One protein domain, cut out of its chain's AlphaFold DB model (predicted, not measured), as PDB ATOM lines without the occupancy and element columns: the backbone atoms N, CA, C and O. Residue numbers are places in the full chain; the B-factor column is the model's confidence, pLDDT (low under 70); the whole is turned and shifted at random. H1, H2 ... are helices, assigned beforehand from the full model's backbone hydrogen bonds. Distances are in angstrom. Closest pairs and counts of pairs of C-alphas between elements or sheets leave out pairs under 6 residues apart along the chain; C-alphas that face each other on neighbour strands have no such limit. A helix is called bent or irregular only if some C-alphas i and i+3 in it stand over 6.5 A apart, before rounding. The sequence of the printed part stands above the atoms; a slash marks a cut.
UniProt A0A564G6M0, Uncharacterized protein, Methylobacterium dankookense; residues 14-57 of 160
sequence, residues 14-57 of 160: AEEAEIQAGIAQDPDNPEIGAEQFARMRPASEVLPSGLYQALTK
ATOM      1  N   ALA A  14      61.520  69.732  11.979       91.56
ATOM      2  CA  ALA A  14      61.742  69.139  13.297       91.56
ATOM      3  C   ALA A  14      61.957  70.204  14.383       91.56
ATOM      4  O   ALA A  14      61.393  70.098  15.470       91.56
ATOM      5  N   GLU A  15      62.735  71.246  14.082       90.62
ATOM      6  CA  GLU A  15      62.948  72.371  14.997       90.62
ATOM      7  C   GLU A  15      61.673  73.218  15.146       90.62
ATOM      8  O   GLU A  15      61.372  73.691  16.239       90.62
ATOM      9  N   GLU A  16      60.882  73.375  14.079       92.00
ATOM     10  CA  GLU A  16      59.568  74.025  14.143       92.00
ATOM     11  C   GLU A  16      58.607  73.263  15.066       92.00
ATOM     12  O   GLU A  16      57.952  73.871  15.916       92.00
ATOM     13  N   ALA A  17      58.572  71.931  14.962       92.38
ATOM     14  CA  ALA A  17      57.757  71.092  15.836       92.38
ATOM     15  C   ALA A  17      58.190  71.184  17.310       92.38
ATOM     16  O   ALA A  17      57.337  71.229  18.199       92.38
ATOM     17  N   GLU A  18      59.497  71.248  17.580       93.12
ATOM     18  CA  GLU A  18      60.032  71.433  18.934       93.12
ATOM     19  C   GLU A  18      59.644  72.802  19.517       93.12
ATOM     20  O   GLU A  18      59.186  72.885  20.660       93.12
ATOM     21  N   ILE A  19      59.737  73.869  18.717       90.38
ATOM     22  CA  ILE A  19      59.303  75.217  19.111       90.38
ATOM     23  C   ILE A  19      57.798  75.233  19.414       90.38
ATOM     24  O   ILE A  19      57.394  75.759  20.452       90.38
ATOM     25  N   GLN A  20      56.975  74.622  18.557       90.69
ATOM     26  CA  GLN A  20      55.524  74.571  18.752       90.69
ATOM     27  C   GLN A  20      55.137  73.767  20.000       90.69
ATOM     28  O   GLN A  20      54.223  74.159  20.727       90.69
ATOM     29  N   ALA A  21      55.848  72.675  20.292       89.81
ATOM     30  CA  ALA A  21      55.649  71.913  21.522       89.81
ATOM     31  C   ALA A  21      55.976  72.752  22.768       89.81
ATOM     32  O   ALA A  21      55.228  72.701  23.744       89.81
ATOM     33  N   GLY A  22      57.044  73.556  22.722       88.06
ATOM     34  CA  GLY A  22      57.399  74.483  23.798       88.06
ATOM     35  C   GLY A  22      56.346  75.572  24.021       88.06
ATOM     36  O   GLY A  22      55.980  75.837  25.162       88.06
ATOM     37  N   ILE A  23      55.807  76.149  22.941       88.19
ATOM     38  CA  ILE A  23      54.716  77.138  23.009       88.19
ATOM     39  C   ILE A  23      53.462  76.513  23.637       88.19
ATOM     40  O   ILE A  23      52.877  77.093  24.546       88.19
ATOM     41  N   ALA A  24      53.069  75.313  23.201       86.19
ATOM     42  CA  ALA A  24      51.870  74.635  23.699       86.19
ATOM     43  C   ALA A  24      51.970  74.196  25.172       86.19
ATOM     44  O   ALA A  24      50.947  73.973  25.820       86.19
ATOM     45  N   GLN A  25      53.188  74.042  25.694       89.31
ATOM     46  CA  GLN A  25      53.433  73.684  27.089       89.31
ATOM     47  C   GLN A  25      53.421  74.882  28.043       89.31
ATOM     48  O   GLN A  25      53.409  74.647  29.250       89.31
ATOM     49  N   ASP A  26      53.417  76.124  27.547       88.88
ATOM     50  CA  ASP A  26      53.394  77.333  28.376       88.88
ATOM     51  C   ASP A  26      51.943  77.762  28.700       88.88
ATOM     52  O   ASP A  26      51.258  78.334  27.845       88.88
ATOM     53  N   PRO A  27      51.438  77.509  29.926       85.75
ATOM     54  CA  PRO A  27      50.078  77.888  30.306       85.75
ATOM     55  C   PRO A  27      49.902  79.399  30.528       85.75
ATOM     56  O   PRO A  27      48.764  79.873  30.507       85.75
ATOM     57  N   ASP A  28      50.984  80.153  30.753       90.12
ATOM     58  CA  ASP A  28      50.936  81.591  31.051       90.12
ATOM     59  C   ASP A  28      50.915  82.449  29.776       90.12
ATOM     60  O   ASP A  28      50.533  83.624  29.815       90.12
ATOM     61  N   ASN A  29      51.279  81.866  28.632       87.12
ATOM     62  CA  ASN A  29      51.299  82.536  27.335       87.12
ATOM     63  C   ASN A  29      50.498  81.755  26.273       87.12
ATOM     64  O   ASN A  29      51.075  81.245  25.309       87.12
ATOM     65  N   PRO A  30      49.161  81.667  26.417       84.44
ATOM     66  CA  PRO A  30      48.324  80.966  25.454       84.44
ATOM     67  C   PRO A  30      48.345  81.651  24.082       84.44
ATOM     68  O   PRO A  30      48.450  82.875  23.968       84.44
ATOM     69  N   GLU A  31      48.159  80.861  23.026       84.88
ATOM     70  CA  GLU A  31      48.046  81.397  21.672       84.88
ATOM     71  C   GLU A  31      46.836  82.339  21.538       84.88
ATOM     72  O   GLU A  31      45.705  82.041  21.944       84.88
ATOM     73  N   ILE A  32      47.064  83.505  20.930       88.62
ATOM     74  CA  ILE A  32      46.015  84.496  20.693       88.62
ATOM     75  C   ILE A  32      45.153  84.029  19.515       88.62
ATOM     76  O   ILE A  32      45.542  84.141  18.354       88.62
ATOM     77  N   GLY A  33      43.950  83.538  19.811       89.69
ATOM     78  CA  GLY A  33      42.973  83.158  18.786       89.69
ATOM     79  C   GLY A  33      42.367  84.358  18.039       89.69
ATOM     80  O   GLY A  33      42.379  85.490  18.527       89.69
ATOM     81  N   ALA A  34      41.753  84.101  16.879       92.31
ATOM     82  CA  ALA A  34      41.163  85.136  16.018       92.31
ATOM     83  C   ALA A  34      40.102  86.000  16.730       92.31
ATOM     84  O   ALA A  34      40.104  87.223  16.602       92.31
ATOM     85  N   GLU A  35      39.246  85.378  17.543       92.75
ATOM     86  CA  GLU A  35      38.229  86.067  18.352       92.75
ATOM     87  C   GLU A  35      38.841  87.012  19.395       92.75
ATOM     88  O   GLU A  35      38.311  88.089  19.664       92.75
ATOM     89  N   GLN A  36      39.966  86.613  19.995       89.56
ATOM     90  CA  GLN A  36      40.673  87.429  20.982       89.56
ATOM     91  C   GLN A  36      41.369  88.601  20.295       89.56
ATOM     92  O   GLN A  36      41.253  89.737  20.753       89.56
ATOM     93  N   PHE A  37      42.013  88.341  19.155       92.31
ATOM     94  CA  PHE A  37      42.652  89.362  18.333       92.31
ATOM     95  C   PHE A  37      41.653  90.428  17.860       92.31
ATOM     96  O   PHE A  37      41.929  91.619  17.968       92.31
ATOM     97  N   ALA A  38      40.454  90.018  17.431       93.50
ATOM     98  CA  ALA A  38      39.394  90.931  16.997       93.50
ATOM     99  C   ALA A  38      38.914  91.893  18.101       93.50
ATOM    100  O   ALA A  38      38.374  92.957  17.800       93.50
ATOM    101  N   ARG A  39      39.110  91.540  19.378       93.06
ATOM    102  CA  ARG A  39      38.729  92.366  20.538       93.06
ATOM    103  C   ARG A  39      39.862  93.260  21.041       93.06
ATOM    104  O   ARG A  39      39.619  94.105  21.906       93.06
ATOM    105  N   MET A  40      41.090  93.083  20.551       93.50
ATOM    106  CA  MET A  40      42.227  93.894  20.977       93.50
ATOM    107  C   MET A  40      42.073  95.339  20.506       93.50
ATOM    108  O   MET A  40      41.639  95.617  19.391       93.50
ATOM    109  N   ARG A  41      42.458  96.274  21.373       94.12
ATOM    110  CA  ARG A  41      42.404  97.714  21.110       94.12
ATOM    111  C   ARG A  41      43.804  98.306  21.204       94.12
ATOM    112  O   ARG A  41      44.612  97.820  22.002       94.12
ATOM    113  N   PRO A  42      44.119  99.349  20.423       92.81
ATOM    114  CA  PRO A  42      45.429  99.977  20.494       92.81
ATOM    115  C   PRO A  42      45.663 100.580  21.883       92.81
ATOM    116  O   PRO A  42      44.757 101.126  22.512       92.81
ATOM    117  N   ALA A  43      46.911 100.532  22.352       90.56
ATOM    118  CA  ALA A  43      47.283 101.029  23.679       90.56
ATOM    119  C   ALA A  43      46.925 102.513  23.893       90.56
ATOM    120  O   ALA A  43      46.645 102.914  25.018       90.56
ATOM    121  N   SER A  44      46.870 103.310  22.821       90.88
ATOM    122  CA  SER A  44      46.430 104.712  22.847       90.88
ATOM    123  C   SER A  44      44.981 104.904  23.293       90.88
ATOM    124  O   SER A  44      44.638 105.978  23.776       90.88
ATOM    125  N   GLU A  45      44.128 103.901  23.096       92.00
ATOM    126  CA  GLU A  45      42.708 103.955  23.445       92.00
ATOM    127  C   GLU A  45      42.394 103.392  24.835       92.00
ATOM    128  O   GLU A  45      41.327 103.670  25.382       92.00
ATOM    129  N   VAL A  46      43.285 102.560  25.376       93.75
ATOM    130  CA  VAL A  46      43.066 101.837  26.639       93.75
ATOM    131  C   VAL A  46      43.870 102.455  27.782       93.75
ATOM    132  O   VAL A  46      43.411 102.471  28.921       93.75
ATOM    133  N   LEU A  47      45.065 102.980  27.499       92.56
ATOM    134  CA  LEU A  47      45.911 103.595  28.516       92.56
ATOM    135  C   LEU A  47      45.546 105.069  28.741       92.56
ATOM    136  O   LEU A  47      45.219 105.781  27.789       92.56
ATOM    137  N   PRO A  48      45.697 105.581  29.977       94.12
ATOM    138  CA  PRO A  48      45.646 107.013  30.235       94.12
ATOM    139  C   PRO A  48      46.643 107.770  29.349       94.12
ATOM    140  O   PRO A  48      47.799 107.361  29.206       94.12
ATOM    141  N   SER A  49      46.222 108.910  28.799       86.94
ATOM    142  CA  SER A  49      47.002 109.673  27.813       86.94
ATOM    143  C   SER A  49      48.407 110.051  28.301       86.94
ATOM    144  O   SER A  49      49.366 109.950  27.537       86.94
ATOM    145  N   GLY A  50      48.557 110.423  29.576       87.25
ATOM    146  CA  GLY A  50      49.858 110.731  30.180       87.25
ATOM    147  C   GLY A  50      50.802 109.524  30.239       87.25
ATOM    148  O   GLY A  50      51.981 109.648  29.907       87.25
ATOM    149  N   LEU A  51      50.278 108.343  30.583       88.25
ATOM    150  CA  LEU A  51      51.058 107.102  30.634       88.25
ATOM    151  C   LEU A  51      51.454 106.640  29.225       88.25
ATOM    152  O   LEU A  51      52.613 106.303  28.986       88.25
ATOM    153  N   TYR A  52      50.523 106.704  28.272       91.12
ATOM    154  CA  TYR A  52      50.800 106.395  26.869       91.12
ATOM    155  C   TYR A  52      51.898 107.302  26.289       91.12
ATOM    156  O   TYR A  52      52.828 106.825  25.637       91.12
ATOM    157  N   GLN A  53      51.852 108.608  26.569       86.00
ATOM    158  CA  GLN A  53      52.886 109.552  26.130       86.00
ATOM    159  C   GLN A  53      54.259 109.274  26.753       86.00
ATOM    160  O   GLN A  53      55.277 109.430  26.079       86.00
ATOM    161  N   ALA A  54      54.311 108.866  28.021       83.94
ATOM    162  CA  ALA A  54      55.568 108.526  28.681       83.94
ATOM    163  C   ALA A  54      56.217 107.272  28.069       83.94
ATOM    164  O   ALA A  54      57.424 107.258  27.838       83.94
ATOM    165  N   LEU A  55      55.416 106.252  27.742       83.69
ATOM    166  CA  LEU A  55      55.891 104.999  27.142       83.69
ATOM    167  C   LEU A  55      56.286 105.149  25.664       83.69
ATOM    168  O   LEU A  55      57.190 104.466  25.184       83.69
ATOM    169  N   THR A  56      55.625 106.048  24.930       81.69
ATOM    170  CA  THR A  56      55.887 106.271  23.496       81.69
ATOM    171  C   THR A  56      57.074 107.194  23.223       81.69
ATOM    172  O   THR A  56      57.672 107.115  22.147       81.69
ATOM    173  N   LYS A  57      57.478 108.034  24.184       75.75
ATOM    174  CA  LYS A  57      58.692 108.862  24.095       75.75
ATOM    175  C   LYS A  57      59.946 108.002  24.291       75.75
ATOM    176  O   LYS A  57      60.610 108.045  25.322       75.75
TER     177      LYS A  57
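This is residues 14 to 57 of the 160 residues of an uncharacterized protein of Methylobacterium dankookense (UniProt A0A564G6M0). The model is an open arch with no core: four short helices strung one after another, H1 at one foot, H2 at the top of the arch, and H3 with H4 folded near each other at the other foot. H1, H2 and the stretches that join them to their neighbours make most of the length, and the space under the arch is empty. The printed part has 44 residues with four named helices, in the order H1, H2, H3, H4, and no named strand; the class is all helix. The whole is extended, with a radius of gyration of the C-alphas of 16.1 A, and elongated, with spans of 45 by 25 by 17 A.

H1, residues 14 to 24, touches no helix, and residues 14 to 22 of it stand free. A short link of 9 residues runs from it to H2, residues 34 to 39, and the two helices are apart. H2 touches no helix, and residues 32 to 42, of which 34 to 39 belong to H2, stand free. A tight link of 3 residues joins H2 to H3, residues 43 to 46, and these two are apart. A tight link of 2 residues joins H3 to H4, residues 49 to 56. H3 and H4 are close but not clearly touching, with 2 pairs of C-alphas within 8 A; their closest C-alphas, those of Ser 44 and Tyr 52, are 6.2 A apart, and their centres are 9.7 A apart. H1 is apart from H3 and from H4, and H2 is apart from H4. In H1 and H4 every O i to N i+4 pair is within hydrogen-bond range, in H2 1 of 2 is, and H3 is too short for such a pair but has its one O i to N i+3 pair within range.

H1 begins at C-alpha 14, at (61.742, 69.139, 13.297), and is 15.4 A long from first to last C-alpha. H2 begins at C-alpha 34, at (41.163, 85.136, 16.018), and is 8.9 A long. H3 is 5.2 A long. H4 is 10.4 A long and ends at C-alpha 56, at (55.887, 106.271, 23.496). No helix is bent or irregular.

The two C-alphas farthest apart are those of Ala 14 and Gly 50, at 46.4 A, and the first and last printed C-alphas, Ala 14 and Lys 57, are 41.3 A apart. The printed part has no cut and no long link. The mean pLDDT of the printed part is 89.4, and no printed residue is under 70.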